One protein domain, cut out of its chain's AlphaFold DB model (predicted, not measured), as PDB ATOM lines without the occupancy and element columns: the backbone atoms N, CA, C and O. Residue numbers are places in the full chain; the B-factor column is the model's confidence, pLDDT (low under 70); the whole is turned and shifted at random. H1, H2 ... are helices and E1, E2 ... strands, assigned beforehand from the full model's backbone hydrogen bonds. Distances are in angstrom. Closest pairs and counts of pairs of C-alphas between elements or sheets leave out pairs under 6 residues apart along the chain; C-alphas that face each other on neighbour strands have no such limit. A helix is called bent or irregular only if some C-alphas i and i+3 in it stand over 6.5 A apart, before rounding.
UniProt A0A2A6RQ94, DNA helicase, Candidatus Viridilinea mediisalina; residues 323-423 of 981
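AT A GLANCE: This is residues 323 to 423 of the 981 residues of the protein "DNA helicase" of Candidatus Viridilinea mediisalina (UniProt A0A2A6RQ94). The domain is a rod built along one long helix, H3, which runs nearly its whole length, with a two-stranded hairpin, E1 and E2, and the helix H4 both packed on it. H4 folds back from the far end of H3 and crosses it at a steep tilt, while the strand hairpin covers the pair, with E2 beside H3 and E1 beside H4; H2 packs on the early part of H3 at one end of the rod, and the short H1 is near H2. The printed part has 101 residues, with four named helices and two named strands in the order H1, E1, E2, H2, H3, H4; the sheet is E1 - E2, antiparallel, and the class is mostly helix. The whole is only just compact, close to loose, with a radius of gyration of the C-alphas of 15.1 A, and it spans 47 by 23 by 20 A.

HOW THE PARTS SIT: H1, residues 323 to 326, is close to H2, residues 351 to 360, but not clearly touching, the closest C-alphas being those of Leu 324 and Arg 355, 6.3 A apart. E1, residues 331 to 336, and E2, residues 344 to 349, form a hairpin of antiparallel neighbours, with 165 degrees between their directions. Across this pair N 331 and O 349 are 2.9 A apart and N 349 and O 331 2.8 A apart, both within hydrogen-bond range. H2 touches H3, residues 366 to 395, which touches it with residues 369 to 373 alone; the closest C-alphas are those of Leu 357 and Val 373, 6.3 A apart, and the two helices run opposite ways at a steep tilt of 57 degrees. The closest C-alphas of E2 and H3 are those of Ala 345 and Ala 385, 6.0 A apart. H3 touches H4, residues 404 to 421, with its residues 374 to 386 alone, and the two are a helical hairpin. Their closest C-alphas are those of Ser 382 and Arg 411, 5.7 A apart, and they run opposite ways at a steep tilt of 45 degrees. The closest C-alphas of E1 and H4 are those of Cys 333 and Gln 417, 6.3 A apart. Among the pairs that are apart are E2 and H4, and H2 and H4. In H2 and H4 every O i to N i+4 pair is within hydrogen-bond range, in H3 24 of 26 are, and H1 is too short for such a pair.

IN THESE COORDINATES: H1 begins at C-alpha 323, at (201.603, 228.548, 286.846), and ends at Arg 326. E1 runs from Leu 331 to Asp 336, 16.7 A, and E2 from Leu 344 to Arg 349, 16.9 A. H2 runs from Ala 351 to Thr 360, 14.6 A. H3, 30 residues, runs 44.4 A from Leu 366, with its C-alpha at (207.261, 235.668, 283.045), to Ser 395; it is neither bent nor irregular, but only just: C-alphas 367 and 370 are 6.4 A apart. H4 runs 25.8 A from Asp 404 to Tyr 421, whose C-alpha is at (200.547, 221.086, 275.543).

THE WHOLE: The two C-alphas farthest apart are those of Pro 365 and Gln 397, 48.1 A, while those of Thr 323 and Ser 423, the first and last printed, are 13.0 A apart. The printed part has no cut. The links H1 to E1, E2 to H2 and H2 to H3 are tight, E1 to E2 and H3 to H4 are short, and no link is long. The mean pLDDT of the printed part is 85.5; the model's confidence is under 70 at residues 339 to 343, between E1 and E2, and at residues 396 to 401, between H3 and H4.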
ATOM      1  N   THR A 323     201.307 229.157 288.142       83.31
ATOM      2  CA  THR A 323     201.603 228.548 286.846       83.31
ATOM      3  C   THR A 323     202.253 227.175 287.022       83.31
ATOM      4  O   THR A 323     201.824 226.225 286.368       83.31
ATOM      5  N   LEU A 324     203.220 227.036 287.934       83.62
ATOM      6  CA  LEU A 324     203.851 225.748 288.252       83.62
ATOM      7  C   LEU A 324     202.840 224.707 288.751       83.62
ATOM      8  O   LEU A 324     202.900 223.545 288.348       83.62
ATOM      9  N   GLU A 325     201.885 225.127 289.582       84.56
ATOM     10  CA  GLU A 325     200.828 224.259 290.118       84.56
ATOM     11  C   GLU A 325     199.886 223.718 289.032       84.56
ATOM     12  O   GLU A 325     199.354 222.616 289.161       84.56
ATOM     13  N   ARG A 326     199.699 224.454 287.928       83.81
ATOM     14  CA  ARG A 326     198.870 224.012 286.791       83.81
ATOM     15  C   ARG A 326     199.539 222.934 285.940       83.81
ATOM     16  O   ARG A 326     198.846 222.230 285.207       83.81
ATOM     17  N   ILE A 327     200.859 222.793 286.021       84.31
ATOM     18  CA  ILE A 327     201.616 221.788 285.270       84.31
ATOM     19  C   ILE A 327     201.510 220.468 286.024       84.31
ATOM     20  O   ILE A 327     202.312 220.176 286.906       84.31
ATOM     21  N   THR A 328     200.491 219.676 285.707       84.44
ATOM     22  CA  THR A 328     200.244 218.368 286.342       84.44
ATOM     23  C   THR A 328     200.369 217.195 285.372       84.44
ATOM     24  O   THR A 328     200.587 216.068 285.809       84.44
ATOM     25  N   ALA A 329     200.262 217.441 284.065       87.25
ATOM     26  CA  ALA A 329     200.269 216.405 283.037       87.25
ATOM     27  C   ALA A 329     201.678 216.125 282.487       87.25
ATOM     28  O   ALA A 329     202.466 217.048 282.279       87.25
ATOM     29  N   THR A 330     201.965 214.860 282.183       90.81
ATOM     30  CA  THR A 330     203.140 214.443 281.399       90.81
ATOM     31  C   THR A 330     202.968 214.875 279.942       90.81
ATOM     32  O   THR A 330     201.904 214.683 279.355       90.81
ATOM     33  N   LEU A 331     204.017 215.434 279.343       90.62
ATOM     34  CA  LEU A 331     204.087 215.667 277.903       90.62
ATOM     35  C   LEU A 331     204.491 214.360 277.217       90.62
ATOM     36  O   LEU A 331     205.613 213.898 277.411       90.62
ATOM     37  N   GLY A 332     203.605 213.788 276.406       90.12
ATOM     38  CA  GLY A 332     203.928 212.687 275.499       90.12
ATOM     39  C   GLY A 332     204.005 213.198 274.065       90.12
ATOM     40  O   GLY A 332     203.058 213.825 273.592       90.12
ATOM     41  N   CYS A 333     205.120 212.951 273.380       91.31
ATOM     42  CA  CYS A 333     205.275 213.269 271.964       91.31
ATOM     43  C   CYS A 333     205.463 211.996 271.145       91.31
ATOM     44  O   CYS A 333     206.415 211.249 271.379       91.31
ATOM     45  N   THR A 334     204.591 211.774 270.165       89.69
ATOM     46  CA  THR A 334     204.654 210.627 269.251       89.69
ATOM     47  C   THR A 334     205.048 211.090 267.854       89.69
ATOM     48  O   THR A 334     204.548 212.102 267.362       89.69
ATOM     49  N   PHE A 335     205.947 210.346 267.214       88.38
ATOM     50  CA  PHE A 335     206.509 210.678 265.908       88.38
ATOM     51  C   PHE A 335     206.222 209.574 264.898       88.38
ATOM     52  O   PHE A 335     206.539 208.412 265.160       88.38
ATOM     53  N   ASP A 336     205.677 209.957 263.743       84.38
ATOM     54  CA  ASP A 336     205.441 209.081 262.589       84.38
ATOM     55  C   ASP A 336     206.044 209.733 261.336       84.38
ATOM     56  O   ASP A 336     205.684 210.858 260.974       84.38
ATOM     57  N   LEU A 337     207.010 209.059 260.706       78.25
ATOM     58  CA  LEU A 337     207.723 209.568 259.533       78.25
ATOM     59  C   LEU A 337     206.990 209.186 258.245       78.25
ATOM     60  O   LEU A 337     206.785 208.004 257.941       78.25
ATOM     61  N   ARG A 338     206.684 210.183 257.408       70.44
ATOM     62  CA  ARG A 338     206.025 209.949 256.118       70.44
ATOM     63  C   ARG A 338     206.855 209.015 255.233       70.44
ATOM     64  O   ARG A 338     208.028 209.251 254.956       70.44
ATOM     65  N   GLY A 339     206.218 207.947 254.750       66.12
ATOM     66  CA  GLY A 339     206.821 206.988 253.817       66.12
ATOM     67  C   GLY A 339     207.524 205.784 254.457       66.12
ATOM     68  O   GLY A 339     207.956 204.901 253.719       66.12
ATOM     69  N   ARG A 340     207.592 205.681 255.794       66.38
ATOM     70  CA  ARG A 340     208.141 204.508 256.504       66.38
ATOM     71  C   ARG A 340     207.109 203.901 257.461       66.38
ATOM     72  O   ARG A 340     207.052 204.237 258.636       66.38
ATOM     73  N   ARG A 341     206.277 202.985 256.945       57.78
ATOM     74  CA  ARG A 341     205.238 202.294 257.736       57.78
ATOM     75  C   ARG A 341     205.859 201.507 258.897       57.78
ATOM     76  O   ARG A 341     206.679 200.626 258.660       57.78
ATOM     77  N   GLY A 342     205.393 201.773 260.119       63.44
ATOM     78  CA  GLY A 342     205.728 201.000 261.323       63.44
ATOM     79  C   GLY A 342     206.873 201.553 262.176       63.44
ATOM     80  O   GLY A 342     207.243 200.908 263.152       63.44
ATOM     81  N   MET A 343     207.423 202.725 261.845       69.94
ATOM     82  CA  MET A 343     208.429 203.403 262.665       69.94
ATOM     83  C   MET A 343     207.776 204.454 263.558       69.94
ATOM     84  O   MET A 343     207.440 205.540 263.096       69.94
ATOM     85  N   LEU A 344     207.617 204.121 264.838       79.25
ATOM     86  CA  LEU A 344     207.103 205.028 265.858       79.25
ATOM     87  C   LEU A 344     208.186 205.266 266.909       79.25
ATOM     88  O   LEU A 344     208.784 204.320 267.430       79.25
ATOM     89  N   ALA A 345     208.403 206.534 267.239       84.25
ATOM     90  CA  ALA A 345     209.133 206.939 268.433       84.25
ATOM     91  C   ALA A 345     208.179 207.687 269.357       84.25
ATOM     92  O   ALA A 345     207.341 208.463 268.896       84.25
ATOM     93  N   THR A 346     208.290 207.429 270.655       88.88
ATOM     94  CA  THR A 346     207.543 208.158 271.678       88.88
ATOM     95  C   THR A 346     208.530 208.649 272.717       88.88
ATOM     96  O   THR A 346     209.330 207.874 273.239       88.88
ATOM     97  N   VAL A 347     208.489 209.948 272.982       93.31
ATOM     98  CA  VAL A 347     209.336 210.603 273.974       93.31
ATOM     99  C   VAL A 347     208.424 211.267 274.990       93.31
ATOM    100  O   VAL A 347     207.524 212.020 274.617       93.31
ATOM    101  N   GLU A 348     208.665 210.998 276.269       93.00
ATOM    102  CA  GLU A 348     207.867 211.538 277.365       93.00
ATOM    103  C   GLU A 348     208.695 212.460 278.262       93.00
ATOM    104  O   GLU A 348     209.900 212.259 278.462       93.00
ATOM    105  N   ARG A 349     208.042 213.479 278.824       93.81
ATOM    106  CA  ARG A 349     208.585 214.356 279.866       93.81
ATOM    107  C   ARG A 349     207.575 214.516 280.989       93.81
ATOM    108  O   ARG A 349     206.458 214.978 280.765       93.81
ATOM    109  N   SER A 350     207.978 214.128 282.197       93.38
ATOM    110  CA  SER A 350     207.144 214.264 283.390       93.38
ATOM    111  C   SER A 350     206.877 215.733 283.721       93.38
ATOM    112  O   SER A 350     207.661 216.619 283.367       93.38
ATOM    113  N   ALA A 351     205.794 215.986 284.457       89.94
ATOM    114  CA  ALA A 351     205.492 217.316 284.977       89.94
ATOM    115  C   ALA A 351     206.655 217.881 285.816       89.94
ATOM    116  O   ALA A 351     207.010 219.044 285.654       89.94
ATOM    117  N   ASP A 352     207.305 217.053 286.642       91.50
ATOM    118  CA  ASP A 352     208.452 217.467 287.465       91.50
ATOM    119  C   ASP A 352     209.646 217.911 286.617       91.50
ATOM    120  O   ASP A 352     210.294 218.905 286.933       91.50
ATOM    121  N   HIS A 353     209.904 217.228 285.498       91.88
ATOM    122  CA  HIS A 353     210.949 217.645 284.570       91.88
ATOM    123  C   HIS A 353     210.624 219.001 283.929       91.88
ATOM    124  O   HIS A 353     211.497 219.856 283.815       91.88
ATOM    125  N   ILE A 354     209.366 219.224 283.537       90.56
ATOM    126  CA  ILE A 354     208.932 220.501 282.954       90.56
ATOM    127  C   ILE A 354     209.028 221.633 283.989       90.56
ATOM    128  O   ILE A 354     209.475 222.729 283.647       90.56
ATOM    129  N   ARG A 355     208.675 221.379 285.259       90.44
ATOM    130  CA  ARG A 355     208.865 222.348 286.354       90.44
ATOM    131  C   ARG A 355     210.344 222.660 286.583       90.44
ATOM    132  O   ARG A 355     210.694 223.832 286.644       90.44
ATOM    133  N   ALA A 356     211.212 221.649 286.594       91.19
ATOM    134  CA  ALA A 356     212.656 221.857 286.703       91.19
ATOM    135  C   ALA A 356     213.205 222.707 285.544       91.19
ATOM    136  O   ALA A 356     214.029 223.591 285.758       91.19
ATOM    137  N   LEU A 357     212.718 222.513 284.311       91.62
ATOM    138  CA  LEU A 357     213.085 223.381 283.186       91.62
ATOM    139  C   LEU A 357     212.626 224.830 283.403       91.62
ATOM    140  O   LEU A 357     213.362 225.754 283.061       91.62
ATOM    141  N   LEU A 358     211.448 225.047 283.993       88.81
ATOM    142  CA  LEU A 358     210.975 226.394 284.318       88.81
ATOM    143  C   LEU A 358     211.829 227.093 285.376       88.81
ATOM    144  O   LEU A 358     212.051 228.297 285.270       88.81
ATOM    145  N   GLU A 359     212.339 226.356 286.358       89.31
ATOM    146  CA  GLU A 359     213.278 226.884 287.353       89.31
ATOM    147  C   GLU A 359     214.581 227.358 286.688       89.31
ATOM    148  O   GLU A 359     215.100 228.418 287.036       89.31
ATOM    149  N   THR A 360     215.069 226.655 285.654       92.31
ATOM    150  CA  THR A 360     216.295 227.068 284.936       92.31
ATOM    151  C   THR A 360     216.154 228.392 284.180       92.31
ATOM    152  O   THR A 360     217.162 229.037 283.890       92.31
ATOM    153  N   VAL A 361     214.924 228.816 283.866       91.56
ATOM    154  CA  VAL A 361     214.643 230.056 283.124       91.56
ATOM    155  C   VAL A 361     213.986 231.142 283.978       91.56
ATOM    156  O   VAL A 361     213.540 232.145 283.426       91.56
ATOM    157  N   GLN A 362     213.941 230.993 285.307       88.56
ATOM    158  CA  GLN A 362     213.254 231.929 286.213       88.56
ATOM    159  C   GLN A 362     213.770 233.377 286.110       88.56
ATOM    160  O   GLN A 362     213.021 234.316 286.361       88.56
ATOM    161  N   ALA A 363     215.029 233.567 285.702       89.00
ATOM    162  CA  ALA A 363     215.617 234.890 285.482       89.00
ATOM    163  C   ALA A 363     215.003 235.651 284.289       89.00
ATOM    164  O   ALA A 363     215.193 236.861 284.174       89.00
ATOM    165  N   LEU A 364     214.297 234.963 283.384       92.06
ATOM    166  CA  LEU A 364     213.600 235.597 282.267       92.06
ATOM    167  C   LEU A 364     212.246 236.173 282.715       92.06
ATOM    168  O   LEU A 364     211.611 235.617 283.617       92.06
ATOM    169  N   PRO A 365     211.743 237.221 282.036       93.12
ATOM    170  CA  PRO A 365     210.398 237.740 282.267       93.12
ATOM    171  C   PRO A 365     209.323 236.661 282.112       93.12
ATOM    172  O   PRO A 365     209.436 235.786 281.246       93.12
ATOM    173  N   LEU A 366     208.257 236.740 282.911       91.81
ATOM    174  CA  LEU A 366     207.261 235.668 283.045       91.81
ATOM    175  C   LEU A 366     206.677 235.206 281.695       91.81
ATOM    176  O   LEU A 366     206.575 234.008 281.432       91.81
ATOM    177  N   ASN A 367     206.342 236.142 280.804       90.75
ATOM    178  CA  ASN A 367     205.764 235.843 279.491       90.75
ATOM    179  C   ASN A 367     206.783 235.278 278.485       90.75
ATOM    180  O   ASN A 367     206.378 234.749 277.445       90.75
ATOM    181  N   GLN A 368     208.083 235.381 278.771       90.81
ATOM    182  CA  GLN A 368     209.164 234.824 277.953       90.81
ATOM    183  C   GLN A 368     209.592 233.423 278.419       90.81
ATOM    184  O   GLN A 368     210.072 232.630 277.606       90.81
ATOM    185  N   GLN A 369     209.377 233.085 279.696       90.25
ATOM    186  CA  GLN A 369     209.757 231.787 280.274       90.25
ATOM    187  C   GLN A 369     209.145 230.609 279.509       90.25
ATOM    188  O   GLN A 369     209.847 229.650 279.184       90.25
ATOM    189  N   ARG A 370     207.858 230.706 279.146       86.69
ATOM    190  CA  ARG A 370     207.169 229.687 278.340       86.69
ATOM    191  C   ARG A 370     207.912 229.407 277.033       86.69
ATOM    192  O   ARG A 370     208.203 228.256 276.733       86.69
ATOM    193  N   GLU A 371     208.220 230.442 276.254       88.31
ATOM    194  CA  GLU A 371     208.876 230.282 274.950       88.31
ATOM    195  C   GLU A 371     210.284 229.686 275.095       88.31
ATOM    196  O   GLU A 371     210.707 228.868 274.276       88.31
ATOM    197  N   ALA A 372     211.007 230.061 276.154       91.50
ATOM    198  CA  ALA A 372     212.307 229.481 276.467       91.50
ATOM    199  C   ALA A 372     212.199 227.975 276.765       91.50
ATOM    200  O   ALA A 372     212.942 227.184 276.181       91.50
ATOM    201  N   VAL A 373     211.230 227.563 277.589       91.19
ATOM    202  CA  VAL A 373     210.982 226.143 277.885       91.19
ATOM    203  C   VAL A 373     210.506 225.380 276.653       91.19
ATOM    204  O   VAL A 373     210.998 224.283 276.404       91.19
ATOM    205  N   GLU A 374     209.626 225.955 275.830       91.31
ATOM    206  CA  GLU A 374     209.223 225.347 274.557       91.31
ATOM    207  C   GLU A 374     210.434 225.088 273.652       91.31
ATOM    208  O   GLU A 374     210.559 224.001 273.091       91.31
ATOM    209  N   LYS A 375     211.362 226.048 273.532       92.69
ATOM    210  CA  LYS A 375     212.593 225.883 272.739       92.69
ATOM    211  C   LYS A 375     213.487 224.770 273.287       92.69
ATOM    212  O   LYS A 375     214.009 223.983 272.495       92.69
ATOM    213  N   LEU A 376     213.652 224.692 274.610       94.12
ATOM    214  CA  LEU A 376     214.425 223.633 275.267       94.12
ATOM    215  C   LEU A 376     213.786 222.258 275.036       94.12
ATOM    216  O   LEU A 376     214.459 221.350 274.555       94.12
ATOM    217  N   LEU A 377     212.474 222.133 275.259       93.50
ATOM    218  CA  LEU A 377     211.730 220.895 275.024       93.50
ATOM    219  C   LEU A 377     211.788 220.472 273.557       93.50
ATOM    220  O   LEU A 377     212.076 219.315 273.276       93.50
ATOM    221  N   VAL A 378     211.578 221.393 272.611       93.94
ATOM    222  CA  VAL A 378     211.669 221.080 271.178       93.94
ATOM    223  C   VAL A 378     213.063 220.577 270.822       93.94
ATOM    224  O   VAL A 378     213.176 219.588 270.103       93.94
ATOM    225  N   ARG A 379     214.124 221.214 271.332       93.38
ATOM    226  CA  ARG A 379     215.506 220.773 271.106       93.38
ATOM    227  C   ARG A 379     215.739 219.368 271.664       93.38
ATOM    228  O   ARG A 379     216.215 218.506 270.926       93.38
ATOM    229  N   ASP A 380     215.394 219.150 272.927       93.25
ATOM    230  CA  ASP A 380     215.748 217.938 273.665       93.25
ATOM    231  C   ASP A 380     214.900 216.737 273.211       93.25
ATOM    232  O   ASP A 380     215.438 215.666 272.930       93.25
ATOM    233  N   VAL A 381     213.588 216.930 273.033       93.75
ATOM    234  CA  VAL A 381     212.667 215.899 272.528       93.75
ATOM    235  C   VAL A 381     212.986 215.542 271.076       93.75
ATOM    236  O   VAL A 381     213.034 214.361 270.739       93.75
ATOM    237  N   SER A 382     213.268 216.528 270.211       91.50
ATOM    238  CA  SER A 382     213.673 216.241 268.826       91.50
ATOM    239  C   SER A 382     214.989 215.468 268.764       91.50
ATOM    240  O   SER A 382     215.128 214.584 267.920       91.50
ATOM    241  N   ALA A 383     215.966 215.795 269.617       91.19
ATOM    242  CA  ALA A 383     217.244 215.089 269.660       91.19
ATOM    243  C   ALA A 383     217.064 213.624 270.088       91.19
ATOM    244  O   ALA A 383     217.602 212.727 269.438       91.19
ATOM    245  N   GLU A 384     216.252 213.374 271.118       91.94
ATOM    246  CA  GLU A 384     215.959 212.018 271.583       91.94
ATOM    247  C   GLU A 384     215.156 211.213 270.552       91.94
ATOM    248  O   GLU A 384     215.525 210.084 270.231       91.94
ATOM    249  N   ALA A 385     214.117 211.805 269.956       89.38
ATOM    250  CA  ALA A 385     213.321 211.155 268.916       89.38
ATOM    251  C   ALA A 385     214.183 210.754 267.708       89.38
ATOM    252  O   ALA A 385     214.054 209.645 267.187       89.38
ATOM    253  N   ARG A 386     215.117 211.623 267.292       89.44
ATOM    254  CA  ARG A 386     216.090 211.313 266.231       89.44
ATOM    255  C   ARG A 386     216.982 210.135 266.606       89.44
ATOM    256  O   ARG A 386     217.194 209.277 265.758       89.44
ATOM    257  N   ALA A 387     217.474 210.080 267.844       87.50
ATOM    258  CA  ALA A 387     218.313 208.982 268.321       87.50
ATOM    259  C   ALA A 387     217.550 207.645 268.379       87.50
ATOM    260  O   ALA A 387     218.079 206.606 267.977       87.50
ATOM    261  N   GLN A 388     216.288 207.656 268.821       88.44
ATOM    262  CA  GLN A 388     215.439 206.460 268.831       88.44
ATOM    263  C   GLN A 388     215.150 205.966 267.403       88.44
ATOM    264  O   GLN A 388     215.331 204.782 267.105       88.44
ATOM    265  N   LEU A 389     214.762 206.870 266.496       84.94
ATOM    266  CA  LEU A 389     214.461 206.534 265.100       84.94
ATOM    267  C   LEU A 389     215.711 206.107 264.321       84.94
ATOM    268  O   LEU A 389     215.633 205.161 263.540       84.94
ATOM    269  N   SER A 390     216.874 206.731 264.544       82.50
ATOM    270  CA  SER A 390     218.133 206.309 263.912       82.50
ATOM    271  C   SER A 390     218.571 204.921 264.384       82.50
ATOM    272  O   SER A 390     219.002 204.103 263.574       82.50
ATOM    273  N   THR A 391     218.374 204.603 265.667       82.88
ATOM    274  CA  THR A 391     218.641 203.263 266.211       82.88
ATOM    275  C   THR A 391     217.742 202.209 265.560       82.88
ATOM    276  O   THR A 391     218.223 201.148 265.156       82.88
ATOM    277  N   GLN A 392     216.451 202.511 265.381       79.62
ATOM    278  CA  GLN A 392     215.530 201.632 264.653       79.62
ATOM    279  C   GLN A 392     215.943 201.459 263.181       79.62
ATOM    280  O   GLN A 392     215.868 200.347 262.658       79.62
ATOM    281  N   LEU A 393     216.457 202.502 262.521       76.31
ATOM    282  CA  LEU A 393     216.956 202.414 261.139       76.31
ATOM    283  C   LEU A 393     218.203 201.547 261.003       76.31
ATOM    284  O   LEU A 393     218.262 200.702 260.109       76.31
ATOM    285  N   ASN A 394     219.151 201.695 261.927       73.19
ATOM    286  CA  ASN A 394     220.354 200.869 261.979       73.19
ATOM    287  C   ASN A 394     220.004 199.383 262.146       73.19
ATOM    288  O   ASN A 394     220.650 198.522 261.550       73.19
ATOM    289  N   SER A 395     218.938 199.073 262.892       71.81
ATOM    290  CA  SER A 395     218.454 197.695 263.050       71.81
ATOM    291  C   SER A 395     217.832 197.092 261.775       71.81
ATOM    292  O   SER A 395     217.765 195.871 261.658       71.81
ATOM    293  N   GLN A 396     217.428 197.919 260.799       67.88
ATOM    294  CA  GLN A 396     216.798 197.495 259.537       67.88
ATOM    295  C   GLN A 396     217.755 197.474 258.323       67.88
ATOM    296  O   GLN A 396     217.298 197.262 257.202       67.88
ATOM    297  N   GLN A 397     219.071 197.662 258.515       58.50
ATOM    298  CA  GLN A 397     220.102 197.646 257.451       58.50
ATOM    299  C   GLN A 397     219.885 198.657 256.297       58.50
ATOM    300  O   GLN A 397     220.347 198.442 255.176       58.50
ATOM    301  N   VAL A 398     219.212 199.783 256.552       58.88
ATOM    302  CA  VAL A 398     219.039 200.882 255.582       58.88
ATOM    303  C   VAL A 398     220.029 202.015 255.902       58.88
ATOM    304  O   VAL A 398     220.343 202.220 257.065       58.88
ATOM    305  N   SER A 399     220.526 202.705 254.860       55.31
ATOM    306  CA  SER A 399     221.460 203.858 254.847       55.31
ATOM    307  C   SER A 399     221.656 204.632 256.161       55.31
ATOM    308  O   SER A 399     220.691 204.989 256.831       55.31
ATOM    309  N   MET A 400     222.920 204.993 256.412       60.78
ATOM    310  CA  MET A 400     223.391 205.831 257.519       60.78
ATOM    311  C   MET A 400     222.653 207.183 257.556       60.78
ATOM    312  O   MET A 400     222.633 207.901 256.560       60.78
ATOM    313  N   ASP A 401     222.073 207.490 258.715       66.69
ATOM    314  CA  ASP A 401     221.441 208.751 259.133       66.69
ATOM    315  C   ASP A 401     220.079 209.158 258.520       66.69
ATOM    316  O   ASP A 401     219.701 208.832 257.394       66.69
ATOM    317  N   LEU A 402     219.296 209.881 259.335       73.69
ATOM    318  CA  LEU A 402     218.031 210.518 258.943       73.69
ATOM    319  C   LEU A 402     218.308 211.687 257.987       73.69
ATOM    320  O   LEU A 402     219.171 212.516 258.284       73.69
ATOM    321  N   SER A 403     217.527 211.808 256.907       83.19
ATOM    322  CA  SER A 403     217.669 212.927 255.965       83.19
ATOM    323  C   SER A 403     217.305 214.271 256.606       83.19
ATOM    324  O   SER A 403     216.517 214.328 257.554       83.19
ATOM    325  N   ASP A 404     217.823 215.374 256.058       83.44
ATOM    326  CA  ASP A 404     217.512 216.730 256.540       83.44
ATOM    327  C   ASP A 404     216.001 217.025 256.535       83.44
ATOM    328  O   ASP A 404     215.475 217.661 257.451       83.44
ATOM    329  N   GLU A 405     215.273 216.501 255.546       83.19
ATOM    330  CA  GLU A 405     213.811 216.606 255.454       83.19
ATOM    331  C   GLU A 405     213.105 215.865 256.596       83.19
ATOM    332  O   GLU A 405     212.183 216.411 257.198       83.19
ATOM    333  N   GLN A 406     213.580 214.672 256.967       83.38
ATOM    334  CA  GLN A 406     213.043 213.904 258.097       83.38
ATOM    335  C   GLN A 406     213.372 214.569 259.438       83.38
ATOM    336  O   GLN A 406     212.543 214.621 260.345       83.38
ATOM    337  N   GLN A 407     214.576 215.128 259.573       86.06
ATOM    338  CA  GLN A 407     214.965 215.876 260.768       86.06
ATOM    339  C   GLN A 407     214.140 217.155 260.950       86.06
ATOM    340  O   GLN A 407     213.862 217.544 262.095       86.06
ATOM    341  N   LYS A 408     213.772 217.808 259.842       88.38
ATOM    342  CA  LYS A 408     212.860 218.952 259.821       88.38
ATOM    343  C   LYS A 408     211.436 218.528 260.182       88.38
ATOM    344  O   LYS A 408     210.840 219.167 261.042       88.38
ATOM    345  N   GLU A 409     210.943 217.421 259.626       88.88
ATOM    346  CA  GLU A 409     209.621 216.868 259.944       88.88
ATOM    347  C   GLU A 409     209.476 216.544 261.443       88.88
ATOM    348  O   GLU A 409     208.517 216.985 262.072       88.88
ATOM    349  N   ILE A 410     210.465 215.877 262.056       87.56
ATOM    350  CA  ILE A 410     210.470 215.594 263.507       87.56
ATOM    351  C   ILE A 410     210.402 216.891 264.318       87.56
ATOM    352  O   ILE A 410     209.654 216.984 265.294       87.56
ATOM    353  N   ARG A 411     211.171 217.912 263.919       90.69
ATOM    354  CA  ARG A 411     211.170 219.207 264.608       90.69
ATOM    355  C   ARG A 411     209.803 219.887 264.503       90.69
ATOM    356  O   ARG A 411     209.318 220.395 265.508       90.69
ATOM    357  N   GLU A 412     209.177 219.877 263.329       92.12
ATOM    358  CA  GLU A 412     207.846 220.458 263.107       92.12
ATOM    359  C   GLU A 412     206.758 219.721 263.906       92.12
ATOM    360  O   GLU A 412     205.953 220.370 264.579       92.12
ATOM    361  N   GLN A 413     206.781 218.381 263.919       92.38
ATOM    362  CA  GLN A 413     205.879 217.562 264.738       92.38
ATOM    363  C   GLN A 413     206.080 217.821 266.239       92.38
ATOM    364  O   GLN A 413     205.098 217.971 266.969       92.38
ATOM    365  N   THR A 414     207.333 217.934 266.698       92.25
ATOM    366  CA  THR A 414     207.647 218.277 268.098       92.25
ATOM    367  C   THR A 414     207.091 219.656 268.438       92.25
ATOM    368  O   THR A 414     206.415 219.832 269.446       92.25
ATOM    369  N   GLN A 415     207.330 220.646 267.573       93.31
ATOM    370  CA  GLN A 415     206.876 222.016 267.791       93.31
ATOM    371  C   GLN A 415     205.346 222.126 267.816       93.31
ATOM    372  O   GLN A 415     204.815 223.001 268.496       93.31
ATOM    373  N   HIS A 416     204.624 221.286 267.069       93.81
ATOM    374  CA  HIS A 416     203.163 221.218 267.140       93.81
ATOM    375  C   HIS A 416     202.698 220.665 268.493       93.81
ATOM    376  O   HIS A 416     201.945 221.333 269.195       93.81
ATOM    377  N   GLN A 417     203.194 219.489 268.886       94.25
ATOM    378  CA  GLN A 417     202.767 218.794 270.108       94.25
ATOM    379  C   GLN A 417     203.132 219.567 271.384       94.25
ATOM    380  O   GLN A 417     202.318 219.687 272.297       94.25
ATOM    381  N   VAL A 418     204.319 220.182 271.427       91.50
ATOM    382  CA  VAL A 418     204.729 221.055 272.540       91.50
ATOM    383  C   VAL A 418     203.836 222.299 272.627       91.50
ATOM    384  O   VAL A 418     203.401 222.668 273.716       91.50
ATOM    385  N   ARG A 419     203.504 222.939 271.494       90.06
ATOM    386  CA  ARG A 419     202.597 224.102 271.490       90.06
ATOM    387  C   ARG A 419     201.185 223.742 271.941       90.06
ATOM    388  O   ARG A 419     200.550 224.547 272.618       90.06
ATOM    389  N   GLU A 420     200.705 222.560 271.569       89.69
ATOM    390  CA  GLU A 420     199.404 222.042 271.991       89.69
ATOM    391  C   GLU A 420     199.354 221.832 273.509       89.69
ATOM    392  O   GLU A 420     198.418 222.302 274.159       89.69
ATOM    393  N   TYR A 421     200.408 221.251 274.094       89.31
ATOM    394  CA  TYR A 421     200.547 221.086 275.543       89.31
ATOM    395  C   TYR A 421     200.467 222.422 276.301       89.31
ATOM    396  O   TYR A 421     199.759 222.534 277.301       89.31
ATOM    397  N   PHE A 422     201.124 223.472 275.796       86.81
ATOM    398  CA  PHE A 422     201.107 224.803 276.417       86.81
ATOM    399  C   PHE A 422     199.963 225.716 275.949       86.81
ATOM    400  O   PHE A 422     199.942 226.902 276.284       86.81
ATOM    401  N   SER A 423     198.989 225.207 275.191       83.88
ATOM    402  CA  SER A 423     197.897 226.020 274.630       83.88
ATOM    403  C   SER A 423     197.059 226.748 275.694       83.88
ATOM    404  O   SER A 423     196.604 227.863 275.454       83.88
TER     405      SER A 423